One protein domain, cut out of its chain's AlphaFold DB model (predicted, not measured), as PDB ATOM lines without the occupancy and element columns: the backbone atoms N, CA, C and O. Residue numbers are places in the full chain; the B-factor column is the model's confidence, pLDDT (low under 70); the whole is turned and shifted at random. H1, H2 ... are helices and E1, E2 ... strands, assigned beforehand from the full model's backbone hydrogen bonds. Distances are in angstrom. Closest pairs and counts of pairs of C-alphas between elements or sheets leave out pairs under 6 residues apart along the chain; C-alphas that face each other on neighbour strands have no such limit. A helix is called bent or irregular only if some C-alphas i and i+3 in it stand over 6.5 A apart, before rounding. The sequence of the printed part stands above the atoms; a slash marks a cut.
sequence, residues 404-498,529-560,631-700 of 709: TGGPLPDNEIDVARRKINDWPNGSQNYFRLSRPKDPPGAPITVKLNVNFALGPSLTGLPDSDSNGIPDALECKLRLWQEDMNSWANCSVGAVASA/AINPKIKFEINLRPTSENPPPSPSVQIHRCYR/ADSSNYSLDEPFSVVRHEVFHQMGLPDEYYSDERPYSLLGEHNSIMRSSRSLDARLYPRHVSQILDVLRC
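What this domain is: This is residues 404 to 498, 529 to 560 and 631 to 700 of the 709 residues of an uncharacterized protein of Bdellovibrionales bacterium GWA2_49_15 (UniProt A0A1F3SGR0). A strongly twisted sheet of six strands has three helices over one face and no named helix over the other. The long helix H1 runs along E4 at one edge of the sheet, H2 lies slantwise over E5, and H3 crosses the strands at E1 and E3; residues 462 to 468 stick out before and at the beginning of H1. The printed part has 197 residues, with named elements in the order E1 E2 E3 H1 E4 E5 E6 H2 H3; the class is mixed, helices and strands, with 96 residues in named elements, under half. The sheet is branched at E3, with antiparallel and parallel pairs. The whole is compact, with a radius of gyration of the C-alphas of 17.3 A and spans of 53 by 41 by 32 A.

Where its parts are: E1, residues 413 to 420, begins with C-alpha 413 at (20.371, 3.009, -48.533) and is 17.5 A long. E2 is residues 427 to 434, 22.0 A, and E3 residues 444 to 454, 32.3 A. H1, residues 468 to 497, is 43.4 A long. E4 is residues 534 to 542, 26.2 A; E5 is residues 552 to 556 and E6 residues 635 to 637. H2 is residues 642 to 651, 14.4 A. H3, residues 688 to 699, 16.7 A, ends with C-alpha 699 at (21.197, 11.288, -55.806); it is irregular, with C-alphas 694 and 697 7.0 A apart.

How they stand to each other: E1, E2 and E3 form a meander, each strand the antiparallel neighbour of the one before, in two hairpins; N 415 and O 431 are 2.8 A apart, N 447 and O 432 2.8 A. E2 and E5 lie on one side of E3, and E4 on the other side. E4 is parallel to E3, with N 446 and O 535 2.8 A apart. E5 is parallel to E3, with N 553 and O 451 at 2.8 A, and E6 to E5, with N 636 and O 554 at 2.8 A. H1 has a height of 8.0 A over the sheet, H2 8.6 A and H3 9.6 A. Residues 480 to 484 of H1 touch H2, the closest C-alphas being those of Met 484 and Arg 646, 6.0 A. H1 and H3 only just touch, with 3 pairs of C-alphas within 8 A. Every O i to N i+4 pair is within hydrogen-bond range in H1 and H2, but 5 of 8 in H3.

The domain as a whole: The C-alphas farthest apart are those of Pro 440 and Pro 462, 53.9 A. Residues 499 to 528 and 561 to 630 are not printed; the gaps are 14.7 A and 8.3 A between C-alphas. The links E3 to H1 and H2 to H3 are long. Mean pLDDT of the printed part is 77.0, with 54 residues under 70, among them 418 to 428 and 460 to 470.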
ATOM      1  N   THR A 404      20.473   0.304 -53.756       78.38
ATOM      2  CA  THR A 404      19.109  -0.065 -53.361       78.38
ATOM      3  C   THR A 404      18.669   0.784 -52.173       78.38
ATOM      4  O   THR A 404      19.452   1.030 -51.259       78.38
ATOM      5  N   GLY A 405      17.411   1.220 -52.177       65.94
ATOM      6  CA  GLY A 405      16.906   2.238 -51.250       65.94
ATOM      7  C   GLY A 405      16.940   3.638 -51.877       65.94
ATOM      8  O   GLY A 405      17.916   4.025 -52.518       65.94
ATOM      9  N   GLY A 406      15.826   4.367 -51.757       62.38
ATOM     10  CA  GLY A 406      15.619   5.710 -52.313       62.38
ATOM     11  C   GLY A 406      15.968   6.845 -51.350       62.38
ATOM     12  O   GLY A 406      16.308   6.578 -50.194       62.38
ATOM     13  N   PRO A 407      15.919   8.113 -51.813       58.47
ATOM     14  CA  PRO A 407      16.550   9.240 -51.130       58.47
ATOM     15  C   PRO A 407      16.066   9.335 -49.681       58.47
ATOM     16  O   PRO A 407      14.884   9.178 -49.426       58.47
ATOM     17  N   LEU A 408      17.000   9.566 -48.753       58.62
ATOM     18  CA  LEU A 408      16.879   9.361 -47.299       58.62
ATOM     19  C   LEU A 408      16.027  10.430 -46.561       58.62
ATOM     20  O   LEU A 408      16.518  11.544 -46.326       58.62
ATOM     21  N   PRO A 409      14.805  10.082 -46.105       50.97
ATOM     22  CA  PRO A 409      14.254  10.641 -44.866       50.97
ATOM     23  C   PRO A 409      13.940   9.590 -43.782       50.97
ATOM     24  O   PRO A 409      14.021   9.949 -42.615       50.97
ATOM     25  N   ASP A 410      13.676   8.320 -44.128       60.47
ATOM     26  CA  ASP A 410      13.335   7.240 -43.171       60.47
ATOM     27  C   ASP A 410      13.942   5.852 -43.503       60.47
ATOM     28  O   ASP A 410      13.797   4.923 -42.707       60.47
ATOM     29  N   ASN A 411      14.626   5.702 -44.648       65.69
ATOM     30  CA  ASN A 411      15.059   4.409 -45.204       65.69
ATOM     31  C   ASN A 411      16.582   4.247 -45.192       65.69
ATOM     32  O   ASN A 411      17.300   5.197 -45.471       65.69
ATOM     33  N   GLU A 412      17.096   3.045 -44.938       84.06
ATOM     34  CA  GLU A 412      18.512   2.745 -45.179       84.06
ATOM     35  C   GLU A 412      18.771   2.648 -46.693       84.06
ATOM     36  O   GLU A 412      17.962   2.085 -47.429       84.06
ATOM     37  N   ILE A 413      19.888   3.208 -47.162       84.12
ATOM     38  CA  ILE A 413      20.371   3.009 -48.533       84.12
ATOM     39  C   ILE A 413      21.503   2.001 -48.472       84.12
ATOM     40  O   ILE A 413      22.529   2.252 -47.840       84.12
ATOM     41  N   ASP A 414      21.323   0.882 -49.155       86.06
ATOM     42  CA  ASP A 414      22.341  -0.134 -49.353       86.06
ATOM     43  C   ASP A 414      23.049   0.108 -50.684       86.06
ATOM     44  O   ASP A 414      22.439   0.245 -51.744       86.06
ATOM     45  N   VAL A 415      24.371   0.178 -50.631       83.44
ATOM     46  CA  VAL A 415      25.236   0.368 -51.789       83.44
ATOM     47  C   VAL A 415      26.009  -0.922 -51.959       83.44
ATOM     48  O   VAL A 415      26.922  -1.173 -51.192       83.44
ATOM     49  N   ALA A 416      25.638  -1.725 -52.947       81.94
ATOM     50  CA  ALA A 416      26.209  -3.014 -53.322       81.94
ATOM     51  C   ALA A 416      26.718  -2.959 -54.773       81.94
ATOM     52  O   ALA A 416      26.180  -3.576 -55.696       81.94
ATOM     53  N   ARG A 417      27.766  -2.166 -55.006       73.06
ATOM     54  CA  ARG A 417      28.324  -1.962 -56.345       73.06
ATOM     55  C   ARG A 417      29.399  -3.009 -56.624       73.06
ATOM     56  O   ARG A 417      30.397  -3.117 -55.904       73.06
ATOM     57  N   ARG A 418      29.247  -3.750 -57.723       61.28
ATOM     58  CA  ARG A 418      30.334  -4.589 -58.257       61.28
ATOM     59  C   ARG A 418      31.466  -3.683 -58.759       61.28
ATOM     60  O   ARG A 418      31.177  -2.645 -59.344       61.28
ATOM     61  N   LYS A 419      32.720  -4.085 -58.488       58.69
ATOM     62  CA  LYS A 419      34.002  -3.418 -58.825       58.69
ATOM     63  C   LYS A 419      33.853  -2.064 -59.550       58.69
ATOM     64  O   LYS A 419      33.691  -2.047 -60.767       58.69
ATOM     65  N   ILE A 420      33.899  -0.944 -58.820       50.72
ATOM     66  CA  ILE A 420      33.763   0.402 -59.413       50.72
ATOM     67  C   ILE A 420      35.020   0.789 -60.206       50.72
ATOM     68  O   ILE A 420      36.132   0.589 -59.734       50.72
ATOM     69  N   ASN A 421      34.768   1.378 -61.384       51.44
ATOM     70  CA  ASN A 421      35.462   2.400 -62.195       51.44
ATOM     71  C   ASN A 421      36.988   2.533 -62.286       51.44
ATOM     72  O   ASN A 421      37.434   3.388 -63.049       51.44
ATOM     73  N   ASP A 422      37.775   1.676 -61.658       53.34
ATOM     74  CA  ASP A 422      39.233   1.752 -61.707       53.34
ATOM     75  C   ASP A 422      39.803   0.545 -62.453       53.34
ATOM     76  O   ASP A 422      40.610  -0.218 -61.918       53.34
ATOM     77  N   TRP A 423      39.343   0.323 -63.693       49.75
ATOM     78  CA  TRP A 423      39.873  -0.745 -64.542       49.75
ATOM     79  C   TRP A 423      41.412  -0.660 -64.616       49.75
ATOM     80  O   TRP A 423      41.951   0.430 -64.823       49.75
ATOM     81  N   PRO A 424      42.137  -1.785 -64.451       48.94
ATOM     82  CA  PRO A 424      41.635  -3.161 -64.290       48.94
ATOM     83  C   PRO A 424      41.320  -3.596 -62.840       48.94
ATOM     84  O   PRO A 424      40.785  -4.682 -62.622       48.94
ATOM     85  N   ASN A 425      41.606  -2.760 -61.842       56.84
ATOM     86  CA  ASN A 425      41.719  -3.129 -60.427       56.84
ATOM     87  C   ASN A 425      40.625  -2.511 -59.532       56.84
ATOM     88  O   ASN A 425      40.882  -2.182 -58.379       56.84
ATOM     89  N   GLY A 426      39.403  -2.355 -60.051       59.94
ATOM     90  CA  GLY A 426      38.291  -1.763 -59.302       59.94
ATOM     91  C   GLY A 426      37.943  -2.523 -58.017       59.94
ATOM     92  O   GLY A 426      37.960  -3.758 -57.987       59.94
ATOM     93  N   SER A 427      37.570  -1.781 -56.976       64.44
ATOM     94  CA  SER A 427      37.148  -2.306 -55.671       64.44
ATOM     95  C   SER A 427      35.645  -2.551 -55.647       64.44
ATOM     96  O   SER A 427      34.864  -1.763 -56.190       64.44
ATOM     97  N   GLN A 428      35.223  -3.661 -55.044       67.62
ATOM     98  CA  GLN A 428      33.814  -3.848 -54.699       67.62
ATOM     99  C   GLN A 428      33.418  -2.803 -53.654       67.62
ATOM    100  O   GLN A 428      34.236  -2.472 -52.810       67.62
ATOM    101  N   ASN A 429      32.197  -2.275 -53.717       76.62
ATOM    102  CA  ASN A 429      31.740  -1.282 -52.747       76.62
ATOM    103  C   ASN A 429      30.464  -1.759 -52.101       76.62
ATOM    104  O   ASN A 429      29.454  -1.918 -52.785       76.62
ATOM    105  N   TYR A 430      30.549  -1.985 -50.799       84.94
ATOM    106  CA  TYR A 430      29.465  -2.521 -49.997       84.94
ATOM    107  C   TYR A 430      29.354  -1.728 -48.708       84.94
ATOM    108  O   TYR A 430      30.038  -2.009 -47.729       84.94
ATOM    109  N   PHE A 431      28.517  -0.700 -48.713       89.50
ATOM    110  CA  PHE A 431      28.282   0.127 -47.537       89.50
ATOM    111  C   PHE A 431      26.823   0.550 -47.461       89.50
ATOM    112  O   PHE A 431      26.079   0.485 -48.433       89.50
ATOM    113  N   ARG A 432      26.422   0.990 -46.277       90.56
ATOM    114  CA  ARG A 432      25.070   1.423 -45.974       90.56
ATOM    115  C   ARG A 432      25.076   2.869 -45.521       90.56
ATOM    116  O   ARG A 432      25.925   3.267 -44.726       90.56
ATOM    117  N   LEU A 433      24.110   3.641 -45.994       90.50
ATOM    118  CA  LEU A 433      23.817   4.969 -45.481       90.50
ATOM    119  C   LEU A 433      22.517   4.930 -44.686       90.50
ATOM    120  O   LEU A 433      21.511   4.409 -45.159       90.50
ATOM    121  N   SER A 434      22.514   5.524 -43.501       90.44
ATOM    122  CA  SER A 434      21.298   5.730 -42.715       90.44
ATOM    123  C   SER A 434      21.298   7.120 -42.088       90.44
ATOM    124  O   SER A 434      22.350   7.716 -41.862       90.44
ATOM    125  N   ARG A 435      20.119   7.683 -41.821       84.75
ATOM    126  CA  ARG A 435      19.976   8.906 -41.021       84.75
ATOM    127  C   ARG A 435      19.087   8.576 -39.823       84.75
ATOM    128  O   ARG A 435      17.939   8.198 -40.043       84.75
ATOM    129  N   PRO A 436      19.579   8.696 -38.577       78.94
ATOM    130  CA  PRO A 436      18.734   8.516 -37.402       78.94
ATOM    131  C   PRO A 436      17.563   9.507 -37.419       78.94
ATOM    132  O   PRO A 436      17.755  10.673 -37.767       78.94
ATOM    133  N   LYS A 437      16.361   9.049 -37.039       76.19
ATOM    134  CA  LYS A 437      15.162   9.905 -36.976       76.19
ATOM    135  C   LYS A 437      15.245  10.923 -35.841       76.19
ATOM    136  O   LYS A 437      14.887  12.083 -36.025       76.19
ATOM    137  N   ASP A 438      15.786  10.488 -34.705       76.88
ATOM    138  CA  ASP A 438      15.869  11.282 -33.488       76.88
ATOM    139  C   ASP A 438      17.320  11.407 -32.997       76.88
ATOM    140  O   ASP A 438      18.000  10.388 -32.824       76.88
ATOM    141  N   PRO A 439      17.806  12.637 -32.741       82.62
ATOM    142  CA  PRO A 439      17.124  13.916 -32.964       82.62
ATOM    143  C   PRO A 439      17.055  14.312 -34.459       82.62
ATOM    144  O   PRO A 439      17.949  13.948 -35.232       82.62
ATOM    145  N   PRO A 440      16.063  15.130 -34.873       77.06
ATOM    146  CA  PRO A 440      16.016  15.702 -36.216       77.06
ATOM    147  C   PRO A 440      17.320  16.429 -36.561       77.06
ATOM    148  O   PRO A 440      17.795  17.280 -35.809       77.06
ATOM    149  N   GLY A 441      17.902  16.099 -37.714       75.69
ATOM    150  CA  GLY A 441      19.199  16.641 -38.131       75.69
ATOM    151  C   GLY A 441      20.411  15.854 -37.626       75.69
ATOM    152  O   GLY A 441      21.535  16.338 -37.774       75.69
ATOM    153  N   ALA A 442      20.208  14.650 -37.077       82.62
ATOM    154  CA  ALA A 442      21.289  13.711 -36.810       82.62
ATOM    155  C   ALA A 442      22.178  13.492 -38.057       82.62
ATOM    156  O   ALA A 442      21.684  13.535 -39.196       82.62
ATOM    157  N   PRO A 443      23.493  13.263 -37.865       85.81
ATOM    158  CA  PRO A 443      24.410  12.984 -38.962       85.81
ATOM    159  C   PRO A 443      23.949  11.801 -39.810       85.81
ATOM    160  O   PRO A 443      23.388  10.837 -39.296       85.81
ATOM    161  N   ILE A 444      24.260  11.842 -41.106       87.25
ATOM    162  CA  ILE A 444      24.176  10.649 -41.953       87.25
ATOM    163  C   ILE A 444      25.261   9.674 -41.492       87.25
ATOM    164  O   ILE A 444      26.445  10.008 -41.516       87.25
ATOM    165  N   THR A 445      24.871   8.474 -41.095       91.44
ATOM    166  CA  THR A 445      25.792   7.396 -40.763       91.44
ATOM    167  C   THR A 445      26.183   6.646 -42.031       91.44
ATOM    168  O   THR A 445      25.326   6.099 -42.720       91.44
ATOM    169  N   VAL A 446      27.481   6.603 -42.331       91.88
ATOM    170  CA  VAL A 446      28.092   5.731 -43.338       91.88
ATOM    171  C   VAL A 446      28.598   4.485 -42.617       91.88
ATOM    172  O   VAL A 446      29.619   4.528 -41.927       91.88
ATOM    173  N   LYS A 447      27.874   3.376 -42.753       93.44
ATOM    174  CA  LYS A 447      28.220   2.094 -42.145       93.44
ATOM    175  C   LYS A 447      28.870   1.178 -43.173       93.44
ATOM    176  O   LYS A 447      28.265   0.852 -44.188       93.44
ATOM    177  N   LEU A 448      30.080   0.719 -42.886       91.06
ATOM    178  CA  LEU A 448      30.814  -0.232 -43.720       91.06
ATOM    179  C   LEU A 448      31.194  -1.428 -42.853       91.06
ATOM    180  O   LEU A 448      31.777  -1.252 -41.787       91.06
ATOM    181  N   ASN A 449      30.873  -2.635 -43.305       89.94
ATOM    182  CA  ASN A 449      31.342  -3.860 -42.668       89.94
ATOM    183  C   ASN A 449      32.374  -4.491 -43.594       89.94
ATOM    184  O   ASN A 449      32.036  -4.849 -44.718       89.94
ATOM    185  N   VAL A 450      33.615  -4.610 -43.135       87.44
ATOM    186  CA  VAL A 450      34.690  -5.274 -43.870       87.44
ATOM    187  C   VAL A 450      34.991  -6.585 -43.168       87.44
ATOM    188  O   VAL A 450      35.359  -6.602 -41.989       87.44
ATOM    189  N   ASN A 451      34.817  -7.684 -43.894       87.38
ATOM    190  CA  ASN A 451      35.096  -9.015 -43.377       87.38
ATOM    191  C   ASN A 451      36.513  -9.414 -43.777       87.38
ATOM    192  O   ASN A 451      36.895  -9.245 -44.930       87.38
ATOM    193  N   PHE A 452      37.298  -9.944 -42.849       86.50
ATOM    194  CA  PHE A 452      38.675 -10.352 -43.091       86.50
ATOM    195  C   PHE A 452      38.779 -11.868 -43.073       86.50
ATOM    196  O   PHE A 452      38.343 -12.510 -42.120       86.50
ATOM    197  N   ALA A 453      39.328 -12.451 -44.128       84.94
ATOM    198  CA  ALA A 453      39.587 -13.881 -44.223       84.94
ATOM    199  C   ALA A 453      41.096 -14.124 -44.197       84.94
ATOM    200  O   ALA A 453      41.859 -13.347 -44.766       84.94
ATOM    201  N   LEU A 454      41.542 -15.204 -43.558       84.44
ATOM    202  CA  LEU A 454      42.944 -15.606 -43.643       84.44
ATOM    203  C   LEU A 454      43.231 -16.141 -45.050       84.44
ATOM    204  O   LEU A 454      42.507 -16.989 -45.569       84.44
ATOM    205  N   GLY A 455      44.284 -15.622 -45.671       80.50
ATOM    206  CA  GLY A 455      44.785 -16.097 -46.949       80.50
ATOM    207  C   GLY A 455      45.508 -17.445 -46.814       80.50
ATOM    208  O   GLY A 455      45.905 -17.831 -45.710       80.50
ATOM    209  N   PRO A 456      45.752 -18.152 -47.933       76.25
ATOM    210  CA  PRO A 456      46.344 -19.494 -47.922       76.25
ATOM    211  C   PRO A 456      47.724 -19.587 -47.249       76.25
ATOM    212  O   PRO A 456      48.094 -20.631 -46.724       76.25
ATOM    213  N   SER A 457      48.498 -18.495 -47.226       73.88
ATOM    214  CA  SER A 457      49.806 -18.457 -46.547       73.88
ATOM    215  C   SER A 457      49.722 -18.460 -45.019       73.88
ATOM    216  O   SER A 457      50.745 -18.620 -44.352       73.88
ATOM    217  N   LEU A 458      48.524 -18.267 -44.465       78.06
ATOM    218  CA  LEU A 458      48.249 -18.302 -43.031       78.06
ATOM    219  C   LEU A 458      47.409 -19.524 -42.631       78.06
ATOM    220  O   LEU A 458      47.306 -19.819 -41.444       78.06
ATOM    221  N   THR A 459      46.838 -20.257 -43.596       71.19
ATOM    222  CA  THR A 459      46.096 -21.496 -43.331       71.19
ATOM    223  C   THR A 459      47.060 -22.647 -43.040       71.19
ATOM    224  O   THR A 459      47.915 -22.956 -43.866       71.19
ATOM    225  N   GLY A 460      46.918 -23.297 -41.880       64.94
ATOM    226  CA  GLY A 460      47.718 -24.472 -41.512       64.94
ATOM    227  C   GLY A 460      49.090 -24.171 -40.900       64.94
ATOM    228  O   GLY A 460      49.914 -25.079 -40.799       64.94
ATOM    229  N   LEU A 461      49.353 -22.926 -40.477       63.97
ATOM    230  CA  LEU A 461      50.479 -22.663 -39.580       63.97
ATOM    231  C   LEU A 461      50.261 -23.484 -38.297       63.97
ATOM    232  O   LEU A 461      49.190 -23.361 -37.706       63.97
ATOM    233  N   PRO A 462      51.212 -24.361 -37.913       52.75
ATOM    234  CA  PRO A 462      51.009 -25.305 -36.829       52.75
ATOM    235  C   PRO A 462      50.682 -24.551 -35.545       52.75
ATOM    236  O   PRO A 462      51.437 -23.673 -35.126       52.75
ATOM    237  N   ASP A 463      49.546 -24.919 -34.961       49.16
ATOM    238  CA  ASP A 463      49.038 -24.496 -33.663       49.16
ATOM    239  C   ASP A 463      50.065 -24.748 -32.550       49.16
ATOM    240  O   ASP A 463      49.939 -25.694 -31.774       49.16
ATOM    241  N   SER A 464      51.096 -23.912 -32.419       44.88
ATOM    242  CA  SER A 464      51.799 -23.836 -31.137       44.88
ATOM    243  C   SER A 464      51.010 -23.018 -30.114       44.88
ATOM    244  O   SER A 464      51.384 -23.069 -28.956       44.88
ATOM    245  N   ASP A 465      49.925 -22.347 -30.537       44.00
ATOM    246  CA  ASP A 465      48.833 -21.794 -29.726       44.00
ATOM    247  C   ASP A 465      47.599 -21.618 -30.642       44.00
ATOM    248  O   ASP A 465      47.506 -20.626 -31.363       44.00
ATOM    249  N   SER A 466      46.644 -22.551 -30.663       43.25
ATOM    250  CA  SER A 466      45.473 -22.539 -31.575       43.25
ATOM    251  C   SER A 466      44.510 -21.348 -31.414       43.25
ATOM    252  O   SER A 466      43.592 -21.173 -32.213       43.25
ATOM    253  N   ASN A 467      44.759 -20.475 -30.435       51.44
ATOM    254  CA  ASN A 467      44.072 -19.194 -30.269       51.44
ATOM    255  C   ASN A 467      44.892 -17.998 -30.811       51.44
ATOM    256  O   ASN A 467      44.349 -16.934 -31.065       51.44
ATOM    257  N   GLY A 468      46.198 -18.140 -31.057       56.41
ATOM    258  CA  GLY A 468      47.115 -17.004 -31.216       56.41
ATOM    259  C   GLY A 468      46.938 -16.164 -32.487       56.41
ATOM    260  O   GLY A 468      46.976 -14.938 -32.410       56.41
ATOM    261  N   ILE A 469      46.745 -16.777 -33.661       62.56
ATOM    262  CA  ILE A 469      46.585 -16.025 -34.925       62.56
ATOM    263  C   ILE A 469      45.188 -15.397 -35.034       62.56
ATOM    264  O   ILE A 469      45.121 -14.211 -35.364       62.56
ATOM    265  N   PRO A 470      44.086 -16.117 -34.743       68.31
ATOM    266  CA  PRO A 470      42.760 -15.510 -34.664       68.31
ATOM    267  C   PRO A 470      42.685 -14.388 -33.620       68.31
ATOM    268  O   PRO A 470      42.212 -13.306 -33.959       68.31
ATOM    269  N   ASP A 471      43.239 -14.580 -32.415       71.06
ATOM    270  CA  ASP A 471      43.235 -13.555 -31.360       71.06
ATOM    271  C   ASP A 471      44.105 -12.345 -31.736       71.06
ATOM    272  O   ASP A 471      43.731 -11.193 -31.497       71.06
ATOM    273  N   ALA A 472      45.272 -12.574 -32.353       72.56
ATOM    274  CA  ALA A 472      46.128 -11.498 -32.849       72.56
ATOM    275  C   ALA A 472      45.463 -10.733 -33.999       72.56
ATOM    276  O   ALA A 472      45.549  -9.503 -34.034       72.56
ATOM    277  N   LEU A 473      44.774 -11.435 -34.907       81.88
ATOM    278  CA  LEU A 473      43.986 -10.817 -35.967       81.88
ATOM    279  C   LEU A 473      42.845  -9.999 -35.363       81.88
ATOM    280  O   LEU A 473      42.723  -8.829 -35.695       81.88
ATOM    281  N   GLU A 474      42.052 -10.550 -34.447       84.00
ATOM    282  CA  GLU A 474      40.943  -9.835 -33.811       84.00
ATOM    283  C   GLU A 474      41.427  -8.589 -33.058       84.00
ATOM    284  O   GLU A 474      40.887  -7.495 -33.237       84.00
ATOM    285  N   CYS A 475      42.509  -8.714 -32.284       83.88
ATOM    286  CA  CYS A 475      43.140  -7.584 -31.609       83.88
ATOM    287  C   CYS A 475      43.606  -6.516 -32.613       83.88
ATOM    288  O   CYS A 475      43.364  -5.322 -32.413       83.88
ATOM    289  N   LYS A 476      44.230  -6.931 -33.722       86.69
ATOM    290  CA  LYS A 476      44.695  -6.022 -34.774       86.69
ATOM    291  C   LYS A 476      43.536  -5.330 -35.489       86.69
ATOM    292  O   LYS A 476      43.590  -4.116 -35.672       86.69
ATOM    293  N   LEU A 477      42.490  -6.071 -35.851       89.62
ATOM    294  CA  LEU A 477      41.285  -5.540 -36.484       89.62
ATOM    295  C   LEU A 477      40.587  -4.537 -35.568       89.62
ATOM    296  O   LEU A 477      40.169  -3.487 -36.047       89.62
ATOM    297  N   ARG A 478      40.536  -4.797 -34.255       89.50
ATOM    298  CA  ARG A 478      40.022  -3.838 -33.270       89.50
ATOM    299  C   ARG A 478      40.835  -2.543 -33.265       89.50
ATOM    300  O   ARG A 478      40.245  -1.471 -33.350       89.50
ATOM    301  N   LEU A 479      42.168  -2.627 -33.236       88.75
ATOM    302  CA  LEU A 479      43.034  -1.441 -33.291       88.75
ATOM    303  C   LEU A 479      42.856  -0.656 -34.599       88.75
ATOM    304  O   LEU A 479      42.727   0.564 -34.568       88.75
ATOM    305  N   TRP A 480      42.804  -1.345 -35.744       92.38
ATOM    306  CA  TRP A 480      42.503  -0.720 -37.035       92.38
ATOM    307  C   TRP A 480      41.123  -0.068 -37.051       92.38
ATOM    308  O   TRP A 480      40.975   1.031 -37.574       92.38
ATOM    309  N   GLN A 481      40.118  -0.717 -36.470       93.12
ATOM    310  CA  GLN A 481      38.754  -0.210 -36.411       93.12
ATOM    311  C   GLN A 481      38.654   1.056 -35.551       93.12
ATOM    312  O   GLN A 481      38.009   2.024 -35.959       93.12
ATOM    313  N   GLU A 482      39.261   1.052 -34.364       89.19
ATOM    314  CA  GLU A 482      39.298   2.203 -33.456       89.19
ATOM    315  C   GLU A 482      39.998   3.393 -34.116       89.19
ATOM    316  O   GLU A 482      39.449   4.498 -34.155       89.19
ATOM    317  N   ASP A 483      41.172   3.147 -34.700       90.94
ATOM    318  CA  ASP A 483      41.947   4.148 -35.424       90.94
ATOM    319  C   ASP A 483      41.167   4.731 -36.611       90.94
ATOM    320  O   ASP A 483      41.009   5.949 -36.722       90.94
ATOM    321  N   MET A 484      40.612   3.863 -37.459       90.62
ATOM    322  CA  MET A 484      39.868   4.252 -38.651       90.62
ATOM    323  C   MET A 484      38.646   5.109 -38.306       90.62
ATOM    324  O   MET A 484      38.448   6.170 -38.900       90.62
ATOM    325  N   ASN A 485      37.828   4.678 -37.339       90.31
ATOM    326  CA  ASN A 485      36.641   5.430 -36.932       90.31
ATOM    327  C   ASN A 485      37.014   6.770 -36.293       90.31
ATOM    328  O   ASN A 485      36.372   7.780 -36.586       90.31
ATOM    329  N   SER A 486      38.046   6.800 -35.444       87.19
ATOM    330  CA  SER A 486      38.531   8.037 -34.826       87.19
ATOM    331  C   SER A 486      39.014   9.029 -35.890       87.19
ATOM    332  O   SER A 486      38.547  10.171 -35.949       87.19
ATOM    333  N   TRP A 487      39.874   8.570 -36.803       89.88
ATOM    334  CA  TRP A 487      40.445   9.396 -37.861       89.88
ATOM    335  C   TRP A 487      39.388   9.878 -38.863       89.88
ATOM    336  O   TRP A 487      39.384  11.059 -39.215       89.88
ATOM    337  N   ALA A 488      38.468   9.012 -39.305       88.69
ATOM    338  CA  ALA A 488      37.449   9.366 -40.296       88.69
ATOM    339  C   ALA A 488      36.451  10.396 -39.749       88.69
ATOM    340  O   ALA A 488      36.164  11.399 -40.408       88.69
ATOM    341  N   ASN A 489      35.967  10.188 -38.518       85.69
ATOM    342  CA  ASN A 489      35.029  11.104 -37.871       85.69
ATOM    343  C   ASN A 489      35.680  12.454 -37.551       85.69
ATOM    344  O   ASN A 489      35.070  13.499 -37.789       85.69
ATOM    345  N   CYS A 490      36.938  12.451 -37.098       83.25
ATOM    346  CA  CYS A 490      37.693  13.688 -36.947       83.25
ATOM    347  C   CYS A 490      37.864  14.404 -38.295       83.25
ATOM    348  O   CYS A 490      37.580  15.599 -38.396       83.25
ATOM    349  N   SER A 491      38.276  13.679 -39.342       81.56
ATOM    350  CA  SER A 491      38.571  14.264 -40.654       81.56
ATOM    351  C   SER A 491      37.349  14.965 -41.236       81.56
ATOM    352  O   SER A 491      37.467  16.065 -41.769       81.56
ATOM    353  N   VAL A 492      36.153  14.395 -41.073       75.50
ATOM    354  CA  VAL A 492      34.925  15.037 -41.557       75.50
ATOM    355  C   VAL A 492      34.437  16.177 -40.657       75.50
ATOM    356  O   VAL A 492      33.926  17.176 -41.170       75.50
ATOM    357  N   GLY A 493      34.662  16.110 -39.342       62.53
ATOM    358  CA  GLY A 493      34.452  17.255 -38.444       62.53
ATOM    359  C   GLY A 493      35.360  18.449 -38.780       62.53
ATOM    360  O   GLY A 493      34.913  19.601 -38.793       62.53
ATOM    361  N   ALA A 494      36.618  18.181 -39.142       57.53
ATOM    362  CA  ALA A 494      37.563  19.188 -39.624       57.53
ATOM    363  C   ALA A 494      37.143  19.760 -40.993       57.53
ATOM    364  O   ALA A 494      37.201  20.970 -41.203       57.53
ATOM    365  N   VAL A 495      36.638  18.919 -41.901       56.53
ATOM    366  CA  VAL A 495      36.089  19.342 -43.203       56.53
ATOM    367  C   VAL A 495      34.902  20.299 -43.047       56.53
ATOM    368  O   VAL A 495      34.814  21.284 -43.776       56.53
ATOM    369  N   ALA A 496      34.004  20.050 -42.091       52.00
ATOM    370  CA  ALA A 496      32.823  20.889 -41.872       52.00
ATOM    371  C   ALA A 496      33.143  22.276 -41.278       52.00
ATOM    372  O   ALA A 496      32.326  23.189 -41.399       52.00
ATOM    373  N   SER A 497      34.309  22.439 -40.642       45.28
ATOM    374  CA  SER A 497      34.726  23.665 -39.943       45.28
ATOM    375  C   SER A 497      35.760  24.507 -40.702       45.28
ATOM    376  O   SER A 497      36.079  25.620 -40.279       45.28
ATOM    377  N   ALA A 498      36.283  24.016 -41.827       41.94
ATOM    378  CA  ALA A 498      37.384  24.662 -42.528       41.94
ATOM    379  C   ALA A 498      36.933  25.838 -43.417       41.94
ATOM    380  O   ALA A 498      36.535  25.660 -44.567       41.94
ATOM    381  N   ALA A 529      33.178  18.893 -29.537       38.22
ATOM    382  CA  ALA A 529      32.028  18.461 -30.321       38.22
ATOM    383  C   ALA A 529      31.645  19.487 -31.403       38.22
ATOM    384  O   ALA A 529      30.808  20.365 -31.199       38.22
ATOM    385  N   ILE A 530      32.253  19.369 -32.579       47.09
ATOM    386  CA  ILE A 530      31.652  19.860 -33.818       47.09
ATOM    387  C   ILE A 530      30.642  18.786 -34.208       47.09
ATOM    388  O   ILE A 530      31.068  17.675 -34.487       47.09
ATOM    389  N   ASN A 531      29.336  19.082 -34.206       55.28
ATOM    390  CA  ASN A 531      28.311  18.155 -34.702       55.28
ATOM    391  C   ASN A 531      28.563  17.905 -36.198       55.28
ATOM    392  O   ASN A 531      28.235  18.775 -37.014       55.28
ATOM    393  N   PRO A 532      29.183  16.777 -36.591       65.19
ATOM    394  CA  PRO A 532      29.496  16.564 -37.988       65.19
ATOM    395  C   PRO A 532      28.185  16.253 -38.718       65.19
ATOM    396  O   PRO A 532      27.264  15.683 -38.142       65.19
ATOM    397  N   LYS A 533      28.073  16.610 -40.000       80.19
ATOM    398  CA  LYS A 533      26.896  16.231 -40.810       80.19
ATOM    399  C   LYS A 533      26.879  14.736 -41.152       80.19
ATOM    400  O   LYS A 533      25.887  14.242 -41.687       80.19
ATOM    401  N   ILE A 534      27.991  14.043 -40.906       85.19
ATOM    402  CA  ILE A 534      28.243  12.660 -41.299       85.19
ATOM    403  C   ILE A 534      29.037  11.969 -40.198       85.19
ATOM    404  O   ILE A 534      29.940  12.571 -39.619       85.19
ATOM    405  N   LYS A 535      28.711  10.707 -39.944       89.94
ATOM    406  CA  LYS A 535      29.394   9.825 -39.002       89.94
ATOM    407  C   LYS A 535      29.805   8.550 -39.733       89.94
ATOM    408  O   LYS A 535      28.999   7.982 -40.456       89.94
ATOM    409  N   PHE A 536      31.030   8.084 -39.541       90.56
ATOM    410  CA  PHE A 536      31.478   6.779 -40.023       90.56
ATOM    411  C   PHE A 536      31.342   5.738 -38.914       90.56
ATOM    412  O   PHE A 536      31.743   5.983 -37.774       90.56
ATOM    413  N   GLU A 537      30.778   4.587 -39.277       93.31
ATOM    414  CA  GLU A 537      30.689   3.380 -38.456       93.31
ATOM    415  C   GLU A 537      31.285   2.208 -39.237       93.31
ATOM    416  O   GLU A 537      30.593   1.435 -39.905       93.31
ATOM    417  N   ILE A 538      32.607   2.114 -39.194       92.56
ATOM    418  CA  ILE A 538      33.374   1.089 -39.893       92.56
ATOM    419  C   ILE A 538      33.570  -0.078 -38.934       92.56
ATOM    420  O   ILE A 538      34.107   0.107 -37.845       92.56
ATOM    421  N   ASN A 539      33.123  -1.266 -39.327       91.69
ATOM    422  CA  ASN A 539      33.274  -2.501 -38.569       91.69
ATOM    423  C   ASN A 539      34.240  -3.423 -39.312       91.69
ATOM    424  O   ASN A 539      33.953  -3.821 -40.441       91.69
ATOM    425  N   LEU A 540      35.361  -3.772 -38.687       90.75
ATOM    426  CA  LEU A 540      36.353  -4.702 -39.218       90.75
ATOM    427  C   LEU A 540      36.248  -6.001 -38.417       90.75
ATOM    428  O   LEU A 540      36.440  -5.986 -37.203       90.75
ATOM    429  N   ARG A 541      35.892  -7.113 -39.063       88.88
ATOM    430  CA  ARG A 541      35.630  -8.383 -38.361       88.88
ATOM    431  C   ARG A 541      36.306  -9.559 -39.053       88.88
ATOM    432  O   ARG A 541      36.363  -9.559 -40.281       88.88
ATOM    433  N   PRO A 542      36.787 -10.570 -38.314       85.31
ATOM    434  CA  PRO A 542      37.186 -11.826 -38.930       85.31
ATOM    435  C   PRO A 542      35.956 -12.526 -39.528       85.31
ATOM    436  O   PRO A 542      34.839 -12.401 -39.027       85.31
ATOM    437  N   THR A 543      36.156 -13.256 -40.620       79.81
ATOM    438  CA  THR A 543      35.107 -14.047 -41.272       79.81
ATOM    439  C   THR A 543      34.973 -15.380 -40.540       79.81
ATOM    440  O   THR A 543      35.949 -16.120 -40.457       79.81
ATOM    441  N   SER A 544      33.784 -15.704 -40.029       60.88
ATOM    442  CA  SER A 544      33.534 -16.897 -39.202       60.88
ATOM    443  C   SER A 544      32.893 -18.077 -39.962       60.88
ATOM    444  O   SER A 544      32.112 -18.803 -39.367       60.88
ATOM    445  N   GLU A 545      33.220 -18.270 -41.246       54.41
ATOM    446  CA  GLU A 545      32.635 -19.253 -42.198       54.41
ATOM    447  C   GLU A 545      31.288 -18.882 -42.873       54.41
ATOM    448  O   GLU A 545      30.443 -18.204 -42.300       54.41
ATOM    449  N   ASN A 546      31.136 -19.372 -44.121       48.56
ATOM    450  CA  ASN A 546      30.080 -19.177 -45.142       48.56
ATOM    451  C   ASN A 546      29.767 -17.722 -45.559       48.56
ATOM    452  O   ASN A 546      29.439 -16.880 -44.729       48.56
ATOM    453  N   PRO A 547      29.901 -17.390 -46.860       49.38
ATOM    454  CA  PRO A 547      30.347 -16.068 -47.276       49.38
ATOM    455  C   PRO A 547      29.290 -14.998 -46.974       49.38
ATOM    456  O   PRO A 547      28.182 -15.074 -47.513       49.38
ATOM    457  N   PRO A 548      29.612 -13.964 -46.173       51.53
ATOM    458  CA  PRO A 548      28.786 -12.770 -46.151       51.53
ATOM    459  C   PRO A 548      28.755 -12.172 -47.566       51.53
ATOM    460  O   PRO A 548      29.756 -12.269 -48.289       51.53
ATOM    461  N   PRO A 549      27.649 -11.530 -47.985       54.50
ATOM    462  CA  PRO A 549      27.708 -10.655 -49.143       54.50
ATOM    463  C   PRO A 549      28.807  -9.626 -48.848       54.50
ATOM    464  O   PRO A 549      28.764  -8.965 -47.814       54.50
ATOM    465  N   SER A 550      29.842  -9.641 -49.690       59.16
ATOM    466  CA  SER A 550      31.014  -8.765 -49.789       59.16
ATOM    467  C   SER A 550      30.964  -7.405 -49.055       59.16
ATOM    468  O   SER A 550      29.895  -6.828 -48.908       59.16
ATOM    469  N   PRO A 551      32.123  -6.833 -48.653       62.19
ATOM    470  CA  PRO A 551      33.469  -7.119 -49.138       62.19
ATOM    471  C   PRO A 551      34.288  -7.973 -48.159       62.19
ATOM    472  O   PRO A 551      34.346  -7.707 -46.957       62.19
ATOM    473  N   SER A 552      34.949  -9.000 -48.697       76.06
ATOM    474  CA  SER A 552      35.948  -9.787 -47.974       76.06
ATOM    475  C   SER A 552      37.359  -9.328 -48.350       76.06
ATOM    476  O   SER A 552      37.709  -9.346 -49.532       76.06
ATOM    477  N   VAL A 553      38.170  -8.969 -47.361       83.94
ATOM    478  CA  VAL A 553      39.599  -8.678 -47.496       83.94
ATOM    479  C   VAL A 553      40.388  -9.900 -47.051       83.94
ATOM    480  O   VAL A 553      40.165 -10.431 -45.965       83.94
ATOM    481  N   GLN A 554      41.315 -10.368 -47.874       85.38
ATOM    482  CA  GLN A 554      42.207 -11.455 -47.493       85.38
ATOM    483  C   GLN A 554      43.422 -10.902 -46.749       85.38
ATOM    484  O   GLN A 554      44.061  -9.950 -47.189       85.38
ATOM    485  N   ILE A 555      43.747 -11.506 -45.613       85.88
ATOM    486  CA  ILE A 555      44.957 -11.227 -44.850       85.88
ATOM    487  C   ILE A 555      46.012 -12.230 -45.282       85.88
ATOM    488  O   ILE A 555      45.839 -13.432 -45.099       85.88
ATOM    489  N   HIS A 556      47.121 -11.745 -45.818       85.69
ATOM    490  CA  HIS A 556      48.214 -12.595 -46.261       85.69
ATOM    491  C   HIS A 556      49.463 -12.345 -45.433       85.69
ATOM    492  O   HIS A 556      49.718 -11.235 -44.964       85.69
ATOM    493  N   ARG A 557      50.306 -13.373 -45.313       84.31
ATOM    494  CA  ARG A 557      51.700 -13.161 -44.903       84.31
ATOM    495  C   ARG A 557      52.474 -12.428 -45.998       84.31
ATOM    496  O   ARG A 557      53.330 -11.594 -45.717       84.31
ATOM    497  N   CYS A 558      52.162 -12.765 -47.241       84.31
ATOM    498  CA  CYS A 558      52.820 -12.307 -48.449       84.31
ATOM    499  C   CYS A 558      51.780 -12.192 -49.575       84.31
ATOM    500  O   CYS A 558      51.004 -13.125 -49.759       84.31
ATOM    501  N   TYR A 559      51.733 -11.088 -50.318       85.88
ATOM    502  CA  TYR A 559      50.795 -10.929 -51.431       85.88
ATOM    503  C   TYR A 559      51.305  -9.977 -52.511       85.88
ATOM    504  O   TYR A 559      51.761  -8.865 -52.213       85.88
ATOM    505  N   ARG A 560      51.167 -10.395 -53.776       84.56
ATOM    506  CA  ARG A 560      51.374  -9.545 -54.956       84.56
ATOM    507  C   ARG A 560      50.349  -9.814 -56.044       84.56
ATOM    508  O   ARG A 560      50.269 -10.922 -56.573       84.56
ATOM    509  N   ALA A 631      49.471  -3.758 -50.386       77.88
ATOM    510  CA  ALA A 631      48.070  -3.732 -50.039       77.88
ATOM    511  C   ALA A 631      47.262  -3.260 -51.251       77.88
ATOM    512  O   ALA A 631      47.715  -2.419 -52.032       77.88
ATOM    513  N   ASP A 632      46.097  -3.862 -51.409       79.12
ATOM    514  CA  ASP A 632      45.029  -3.357 -52.252       79.12
ATOM    515  C   ASP A 632      43.717  -3.521 -51.489       79.12
ATOM    516  O   ASP A 632      43.665  -4.215 -50.469       79.12
ATOM    517  N   SER A 633      42.640  -2.931 -52.007       73.50
ATOM    518  CA  SER A 633      41.331  -2.960 -51.349       73.50
ATOM    519  C   SER A 633      40.855  -4.360 -50.941       73.50
ATOM    520  O   SER A 633      40.017  -4.471 -50.058       73.50
ATOM    521  N   SER A 634      41.376  -5.433 -51.536       77.50
ATOM    522  CA  SER A 634      41.020  -6.822 -51.248       77.50
ATOM    523  C   SER A 634      42.096  -7.644 -50.527       77.50
ATOM    524  O   SER A 634      41.793  -8.775 -50.151       77.50
ATOM    525  N   ASN A 635      43.315  -7.135 -50.312       83.06
ATOM    526  CA  ASN A 635      44.437  -7.929 -49.792       83.06
ATOM    527  C   ASN A 635      45.346  -7.114 -48.870       83.06
ATOM    528  O   ASN A 635      45.983  -6.164 -49.320       83.06
ATOM    529  N   TYR A 636      45.418  -7.478 -47.589       86.19
ATOM    530  CA  TYR A 636      46.166  -6.755 -46.551       86.19
ATOM    531  C   TYR A 636      47.213  -7.662 -45.886       86.19
ATOM    532  O   TYR A 636      47.156  -8.890 -45.986       86.19
ATOM    533  N   SER A 637      48.131  -7.050 -45.136       84.25
ATOM    534  CA  SER A 637      49.102  -7.731 -44.264       84.25
ATOM    535  C   SER A 637      48.798  -7.441 -42.789       84.25
ATOM    536  O   SER A 637      48.292  -6.370 -42.469       84.25
ATOM    537  N   LEU A 638      49.122  -8.344 -41.855       80.00
ATOM    538  CA  LEU A 638      48.848  -8.135 -40.413       80.00
ATOM    539  C   LEU A 638      49.563  -6.912 -39.805       80.00
ATOM    540  O   LEU A 638      49.135  -6.339 -38.801       80.00
ATOM    541  N   ASP A 639      50.671  -6.498 -40.393       83.56
ATOM    542  CA  ASP A 639      51.493  -5.361 -39.996       83.56
ATOM    543  C   ASP A 639      51.258  -4.125 -40.876       83.56
ATOM    544  O   ASP A 639      51.997  -3.148 -40.757       83.56
ATOM    545  N   GLU A 640      50.199  -4.127 -41.694       87.88
ATOM    546  CA  GLU A 640      49.875  -2.989 -42.548       87.88
ATOM    547  C   GLU A 640      49.733  -1.700 -41.706       87.88
ATOM    548  O   GLU A 640      49.038  -1.700 -40.669       87.88
ATOM    549  N   PRO A 641      50.397  -0.594 -42.102       89.25
ATOM    550  CA  PRO A 641      50.277   0.678 -41.407       89.25
ATOM    551  C   PRO A 641      48.837   1.192 -41.421       89.25
ATOM    552  O   PRO A 641      48.128   1.071 -42.420       89.25
ATOM    553  N   PHE A 642      48.429   1.862 -40.341       91.00
ATOM    554  CA  PHE A 642      47.090   2.452 -40.219       91.00
ATOM    555  C   PHE A 642      46.739   3.382 -41.387       91.00
ATOM    556  O   PHE A 642      45.619   3.356 -41.884       91.00
ATOM    557  N   SER A 643      47.707   4.158 -41.882       90.38
ATOM    558  CA  SER A 643      47.541   5.012 -43.063       90.38
ATOM    559  C   SER A 643      47.114   4.247 -44.312       90.38
ATOM    560  O   SER A 643      46.227   4.705 -45.030       90.38
ATOM    561  N   VAL A 644      47.721   3.088 -44.566       90.00
ATOM    562  CA  VAL A 644      47.381   2.257 -45.723       90.00
ATOM    563  C   VAL A 644      46.020   1.605 -45.508       90.00
ATOM    564  O   VAL A 644      45.169   1.705 -46.378       90.00
ATOM    565  N   VAL A 645      45.742   1.069 -44.317       90.56
ATOM    566  CA  VAL A 645      44.413   0.519 -43.999       90.56
ATOM    567  C   VAL A 645      43.307   1.552 -44.213       90.56
ATOM    568  O   VAL A 645      42.284   1.227 -44.808       90.56
ATOM    569  N   ARG A 646      43.514   2.810 -43.799       93.00
ATOM    570  CA  ARG A 646      42.561   3.901 -44.057       93.00
ATOM    571  C   ARG A 646      42.320   4.105 -45.550       93.00
ATOM    572  O   ARG A 646      41.170   4.180 -45.969       93.00
ATOM    573  N   HIS A 647      43.395   4.192 -46.330       92.88
ATOM    574  CA  HIS A 647      43.348   4.352 -47.784       92.88
ATOM    575  C   HIS A 647      42.552   3.223 -48.454       92.88
ATOM    576  O   HIS A 647      41.576   3.486 -49.155       92.88
ATOM    577  N   GLU A 648      42.877   1.973 -48.127       89.75
ATOM    578  CA  GLU A 648      42.206   0.800 -48.688       89.75
ATOM    579  C   GLU A 648      40.737   0.672 -48.247       89.75
ATOM    580  O   GLU A 648      39.866   0.312 -49.042       89.75
ATOM    581  N   VAL A 649      40.410   1.045 -47.005       90.25
ATOM    582  CA  VAL A 649      39.019   1.099 -46.523       90.25
ATOM    583  C   VAL A 649      38.204   2.152 -47.280       90.25
ATOM    584  O   VAL A 649      37.020   1.941 -47.538       90.25
ATOM    585  N   PHE A 650      38.801   3.272 -47.686       91.31
ATOM    586  CA  PHE A 650      38.089   4.256 -48.501       91.31
ATOM    587  C   PHE A 650      37.871   3.812 -49.946       91.31
ATOM    588  O   PHE A 650      36.852   4.185 -50.537       91.31
ATOM    589  N   HIS A 651      38.742   2.962 -50.493       87.69
ATOM    590  CA  HIS A 651      38.459   2.297 -51.763       87.69
ATOM    591  C   HIS A 651      37.203   1.427 -51.697       87.69
ATOM    592  O   HIS A 651      36.456   1.408 -52.669       87.69
ATOM    593  N   GLN A 652      36.913   0.796 -50.550       85.12
ATOM    594  CA  GLN A 652      35.671   0.032 -50.304       85.12
ATOM    595  C   GLN A 652      34.407   0.911 -50.217       85.12
ATOM    596  O   GLN A 652      33.281   0.405 -50.227       85.12
ATOM    597  N   MET A 653      34.577   2.234 -50.127       87.56
ATOM    598  CA  MET A 653      33.496   3.226 -50.198       87.56
ATOM    599  C   MET A 653      33.417   3.918 -51.568       87.56
ATOM    600  O   MET A 653      32.641   4.855 -51.755       87.56
ATOM    601  N   GLY A 654      34.204   3.460 -52.540       82.88
ATOM    602  CA  GLY A 654      34.166   3.912 -53.926       82.88
ATOM    603  C   GLY A 654      35.040   5.125 -54.212       82.88
ATOM    604  O   GLY A 654      34.862   5.747 -55.264       82.88
ATOM    605  N   LEU A 655      35.961   5.475 -53.307       86.06
ATOM    606  CA  LEU A 655      36.963   6.496 -53.601       86.06
ATOM    607  C   LEU A 655      38.032   5.908 -54.534       86.06
ATOM    608  O   LEU A 655      38.581   4.857 -54.213       86.06
ATOM    609  N   PRO A 656      38.327   6.538 -55.683       83.19
ATOM    610  CA  PRO A 656      39.389   6.085 -56.574       83.19
ATOM    611  C   PRO A 656      40.765   6.484 -56.035       83.19
ATOM    612  O   PRO A 656      40.881   7.385 -55.197       83.19
ATOM    613  N   ASP A 657      41.809   5.850 -56.564       84.88
ATOM    614  CA  ASP A 657      43.184   6.300 -56.328       84.88
ATOM    615  C   ASP A 657      43.382   7.717 -56.860       84.88
ATOM    616  O   ASP A 657      42.918   8.064 -57.951       84.88
ATOM    617  N   GLU A 658      44.107   8.527 -56.090       84.88
ATOM    618  CA  GLU A 658      44.371   9.926 -56.407       84.88
ATOM    619  C   GLU A 658      45.851  10.235 -56.707       84.88
ATOM    620  O   GLU A 658      46.303  11.379 -56.590       84.88
ATOM    621  N   TYR A 659      46.621   9.208 -57.071       80.94
ATOM    622  CA  TYR A 659      48.021   9.297 -57.482       80.94
ATOM    623  C   TYR A 659      48.242   8.610 -58.826       80.94
ATOM    624  O   TYR A 659      47.524   7.681 -59.198       80.94
ATOM    625  N   TYR A 660      49.280   9.041 -59.540       70.81
ATOM    626  CA  TYR A 660      49.742   8.333 -60.725       70.81
ATOM    627  C   TYR A 660      50.351   7.005 -60.328       70.81
ATOM    628  O   TYR A 660      51.292   6.957 -59.533       70.81
ATOM    629  N   SER A 661      49.843   5.942 -60.929       68.38
ATOM    630  CA  SER A 661      50.504   4.655 -60.891       68.38
ATOM    631  C   SER A 661      50.847   4.217 -62.299       68.38
ATOM    632  O   SER A 661      50.192   4.576 -63.277       68.38
ATOM    633  N   ASP A 662      51.857   3.373 -62.363       62.31
ATOM    634  CA  ASP A 662      52.263   2.604 -63.529       62.31
ATOM    635  C   ASP A 662      51.117   1.864 -64.225       62.31
ATOM    636  O   ASP A 662      51.227   1.529 -65.397       62.31
ATOM    637  N   GLU A 663      50.038   1.569 -63.505       60.84
ATOM    638  CA  GLU A 663      48.847   0.884 -64.012       60.84
ATOM    639  C   GLU A 663      47.734   1.865 -64.401       60.84
ATOM    640  O   GLU A 663      46.853   1.523 -65.191       60.84
ATOM    641  N   ARG A 664      47.765   3.083 -63.845       65.50
ATOM    642  CA  ARG A 664      46.752   4.130 -64.006       65.50
ATOM    643  C   ARG A 664      47.432   5.489 -64.257       65.50
ATOM    644  O   ARG A 664      47.335   6.391 -63.425       65.50
ATOM    645  N   PRO A 665      48.094   5.675 -65.416       61.19
ATOM    646  CA  PRO A 665      48.789   6.923 -65.756       61.19
ATOM    647  C   PRO A 665      47.844   8.125 -65.928       61.19
ATOM    648  O   PRO A 665      48.300   9.262 -65.993       61.19
ATOM    649  N   TYR A 666      46.530   7.884 -65.976       64.00
ATOM    650  CA  TYR A 666      45.496   8.915 -66.064       64.00
ATOM    651  C   TYR A 666      44.475   8.793 -64.932       64.00
ATOM    652  O   TYR A 666      43.303   9.115 -65.119       64.00
ATOM    653  N   SER A 667      44.883   8.325 -63.750       67.19
ATOM    654  CA  SER A 667      44.067   8.460 -62.539       67.19
ATOM    655  C   SER A 667      43.739   9.935 -62.261       67.19
ATOM    656  O   SER A 667      44.312  10.866 -62.838       67.19
ATOM    657  N   LEU A 668      42.726  10.171 -61.432       70.38
ATOM    658  CA  LEU A 668      42.473  11.512 -60.913       70.38
ATOM    659  C   LEU A 668      43.666  11.896 -60.039       70.38
ATOM    660  O   LEU A 668      44.074  11.094 -59.217       70.38
ATOM    661  N   LEU A 669      44.246  13.086 -60.179       76.75
ATOM    662  CA  LEU A 669      45.252  13.531 -59.211       76.75
ATOM    663  C   LEU A 669      44.552  14.323 -58.111       76.75
ATOM    664  O   LEU A 669      43.934  15.352 -58.378       76.75
ATOM    665  N   GLY A 670      44.657  13.852 -56.875       80.06
ATOM    666  CA  GLY A 670      44.174  14.577 -55.701       80.06
ATOM    667  C   GLY A 670      45.155  15.649 -55.241       80.06
ATOM    668  O   GLY A 670      46.276  15.771 -55.747       80.06
ATOM    669  N   GLU A 671      44.777  16.421 -54.225       83.50
ATOM    670  CA  GLU A 671      45.729  17.289 -53.533       83.50
ATOM    671  C   GLU A 671      46.848  16.454 -52.911       83.50
ATOM    672  O   GLU A 671      46.659  15.291 -52.554       83.50
ATOM    673  N   HIS A 672      48.027  17.059 -52.779       80.69
ATOM    674  CA  HIS A 672      49.255  16.398 -52.327       80.69
ATOM    675  C   HIS A 672      49.101  15.616 -51.012       80.69
ATOM    676  O   HIS A 672      49.756  14.590 -50.848       80.69
ATOM    677  N   ASN A 673      48.218  16.054 -50.113       84.81
ATOM    678  CA  ASN A 673      47.915  15.392 -48.848       84.81
ATOM    679  C   ASN A 673      46.492  14.823 -48.766       84.81
ATOM    680  O   ASN A 673      45.915  14.668 -47.689       84.81
ATOM    681  N   SER A 674      45.902  14.490 -49.908       89.62
ATOM    682  CA  SER A 674      44.746  13.604 -49.937       89.62
ATOM    683  C   SER A 674      45.121  12.225 -49.396       89.62
ATOM    684  O   SER A 674      46.142  11.658 -49.793       89.62
ATOM    685  N   ILE A 675      44.260  11.644 -48.550       92.38
ATOM    686  CA  ILE A 675      44.377  10.240 -48.121       92.38
ATOM    687  C   ILE A 675      44.414   9.280 -49.315       92.38
ATOM    688  O   ILE A 675      45.091   8.261 -49.245       92.38
ATOM    689  N   MET A 676      43.771   9.633 -50.430       91.94
ATOM    690  CA  MET A 676      43.756   8.836 -51.656       91.94
ATOM    691  C   MET A 676      44.994   9.062 -52.540       91.94
ATOM    692  O   MET A 676      45.188   8.321 -53.492       91.94
ATOM    693  N   ARG A 677      45.838  10.072 -52.261       88.19
ATOM    694  CA  ARG A 677      47.082  10.355 -53.013       88.19
ATOM    695  C   ARG A 677      48.340   9.964 -52.244       88.19
ATOM    696  O   ARG A 677      49.260   9.387 -52.811       88.19
ATOM    697  N   SER A 678      48.410  10.345 -50.972       87.44
ATOM    698  CA  SER A 678      49.602  10.208 -50.133       87.44
ATOM    699  C   SER A 678      49.195   9.786 -48.728       87.44
ATOM    700  O   SER A 678      49.317  10.538 -47.761       87.44
ATOM    701  N   SER A 679      48.680   8.563 -48.610       90.44
ATOM    702  CA  SER A 679      48.123   8.060 -47.352       90.44
ATOM    703  C   SER A 679      49.124   8.044 -46.201       90.44
ATOM    704  O   SER A 679      48.759   8.258 -45.048       90.44
ATOM    705  N   ARG A 680      50.406   7.839 -46.520       87.94
ATOM    706  CA  ARG A 680      51.515   7.808 -45.560       87.94
ATOM    707  C   ARG A 680      51.947   9.192 -45.069       87.94
ATOM    708  O   ARG A 680      52.781   9.258 -44.170       87.94
ATOM    709  N   SER A 681      51.423  10.275 -45.642       85.62
ATOM    710  CA  SER A 681      51.725  11.622 -45.164       85.62
ATOM    711  C   SER A 681      51.089  11.871 -43.797       85.62
ATOM    712  O   SER A 681      49.943  11.494 -43.559       85.62
ATOM    713  N   LEU A 682      51.803  12.554 -42.900       80.88
ATOM    714  CA  LEU A 682      51.276  12.907 -41.573       80.88
ATOM    715  C   LEU A 682      50.099  13.895 -41.657       80.88
ATOM    716  O   LEU A 682      49.307  14.002 -40.728       80.88
ATOM    717  N   ASP A 683      49.976  14.619 -42.768       81.69
ATOM    718  CA  ASP A 683      48.887  15.555 -43.044       81.69
ATOM    719  C   ASP A 683      47.828  14.981 -44.003       81.69
ATOM    720  O   ASP A 683      46.996  15.736 -44.524       81.69
ATOM    721  N   ALA A 684      47.857  13.661 -44.238       86.94
ATOM    722  CA  ALA A 684      46.854  12.962 -45.027       86.94
ATOM    723  C   ALA A 684      45.457  13.185 -44.433       86.94
ATOM    724  O   ALA A 684      45.246  13.020 -43.228       86.94
ATOM    725  N   ARG A 685      44.490  13.545 -45.280       88.69
ATOM    726  CA  ARG A 685      43.115  13.863 -44.861       88.69
ATOM    727  C   ARG A 685      42.078  13.511 -45.918       88.69
ATOM    728  O   ARG A 685      42.383  13.435 -47.110       88.69
ATOM    729  N   LEU A 686      40.836  13.359 -45.463       89.12
ATOM    730  CA  LEU A 686      39.675  13.446 -46.342       89.12
ATOM    731  C   LEU A 686      39.417  14.897 -46.735       89.12
ATOM    732  O   LEU A 686      39.526  15.817 -45.925       89.12
ATOM    733  N   TYR A 687      38.989  15.071 -47.973       84.06
ATOM    734  CA  TYR A 687      38.521  16.331 -48.512       84.06
ATOM    735  C   TYR A 687      36.995  16.359 -48.617       84.06
ATOM    736  O   TYR A 687      36.361  15.308 -48.755       84.06
ATOM    737  N   PRO A 688      36.385  17.560 -48.651       81.44
ATOM    738  CA  PRO A 688      34.960  17.724 -48.925       81.44
ATOM    739  C   PRO A 688      34.444  16.894 -50.121       81.44
ATOM    740  O   PRO A 688      33.336  16.352 -50.080       81.44
ATOM    741  N   ARG A 689      35.244  16.743 -51.186       80.19
ATOM    742  CA  ARG A 689      34.852  15.948 -52.361       80.19
ATOM    743  C   ARG A 689      34.774  14.452 -52.091       80.19
ATOM    744  O   ARG A 689      33.929  13.807 -52.690       80.19
ATOM    745  N   HIS A 690      35.627  13.903 -51.226       89.00
ATOM    746  CA  HIS A 690      35.639  12.468 -50.924       89.00
ATOM    747  C   HIS A 690      34.321  12.089 -50.276       89.00
ATOM    748  O   HIS A 690      33.611  11.197 -50.718       89.00
ATOM    749  N   VAL A 691      33.935  12.896 -49.298       87.31
ATOM    750  CA  VAL A 691      32.640  12.814 -48.641       87.31
ATOM    751  C   VAL A 691      31.495  12.928 -49.652       87.31
ATOM    752  O   VAL A 691      30.560  12.133 -49.627       87.31
ATOM    753  N   SER A 692      31.587  13.882 -50.580       81.12
ATOM    754  CA  SER A 692      30.575  14.070 -51.624       81.12
ATOM    755  C   SER A 692      30.489  12.874 -52.584       81.12
ATOM    756  O   SER A 692      29.397  12.536 -53.016       81.12
ATOM    757  N   GLN A 693      31.612  12.217 -52.899       82.50
ATOM    758  CA  GLN A 693      31.659  11.010 -53.735       82.50
ATOM    759  C   GLN A 693      31.024   9.803 -53.032       82.50
ATOM    760  O   GLN A 693      30.250   9.082 -53.659       82.50
ATOM    761  N   ILE A 694      31.288   9.616 -51.734       86.75
ATOM    762  CA  ILE A 694      30.657   8.559 -50.921       86.75
ATOM    763  C   ILE A 694      29.139   8.766 -50.867       86.75
ATOM    764  O   ILE A 694      28.368   7.823 -51.022       86.75
ATOM    765  N   LEU A 695      28.700  10.015 -50.693       86.62
ATOM    766  CA  LEU A 695      27.284  10.373 -50.602       86.62
ATOM    767  C   LEU A 695      26.582  10.558 -51.953       86.62
ATOM    768  O   LEU A 695      25.380  10.808 -51.972       86.62
ATOM    769  N   ASP A 696      27.278  10.435 -53.083       80.38
ATOM    770  CA  ASP A 696      26.684  10.656 -54.410       80.38
ATOM    771  C   ASP A 696      25.546   9.662 -54.710       80.38
ATOM    772  O   ASP A 696      24.616   9.967 -55.451       80.38
ATOM    773  N   VAL A 697      25.559   8.498 -54.046       80.25
ATOM    774  CA  VAL A 697      24.468   7.503 -54.059       80.25
ATOM    775  C   VAL A 697      23.124   8.079 -53.607       80.25
ATOM    776  O   VAL A 697      22.085   7.595 -54.034       80.25
ATOM    777  N   LEU A 698      23.119   9.135 -52.784       80.62
ATOM    778  CA  LEU A 698      21.892   9.791 -52.320       80.62
ATOM    779  C   LEU A 698      21.141  10.502 -53.453       80.62
ATOM    780  O   LEU A 698      19.992  10.898 -53.268       80.62
ATOM    781  N   ARG A 699      21.799  10.710 -54.599       77.75
ATOM    782  CA  ARG A 699      21.197  11.288 -55.806       77.75
ATOM    783  C   ARG A 699      20.558  10.238 -56.704       77.75
ATOM    784  O   ARG A 699      19.957  10.606 -57.710       77.75
ATOM    785  N   CYS A 700      20.712   8.958 -56.378       77.56
ATOM    786  CA  CYS A 700      20.099   7.905 -57.159       77.56
ATOM    787  C   CYS A 700      18.580   7.932 -56.987       77.56
ATOM    788  O   CYS A 700      18.099   8.118 -55.864       77.56
TER     789      CYS A 700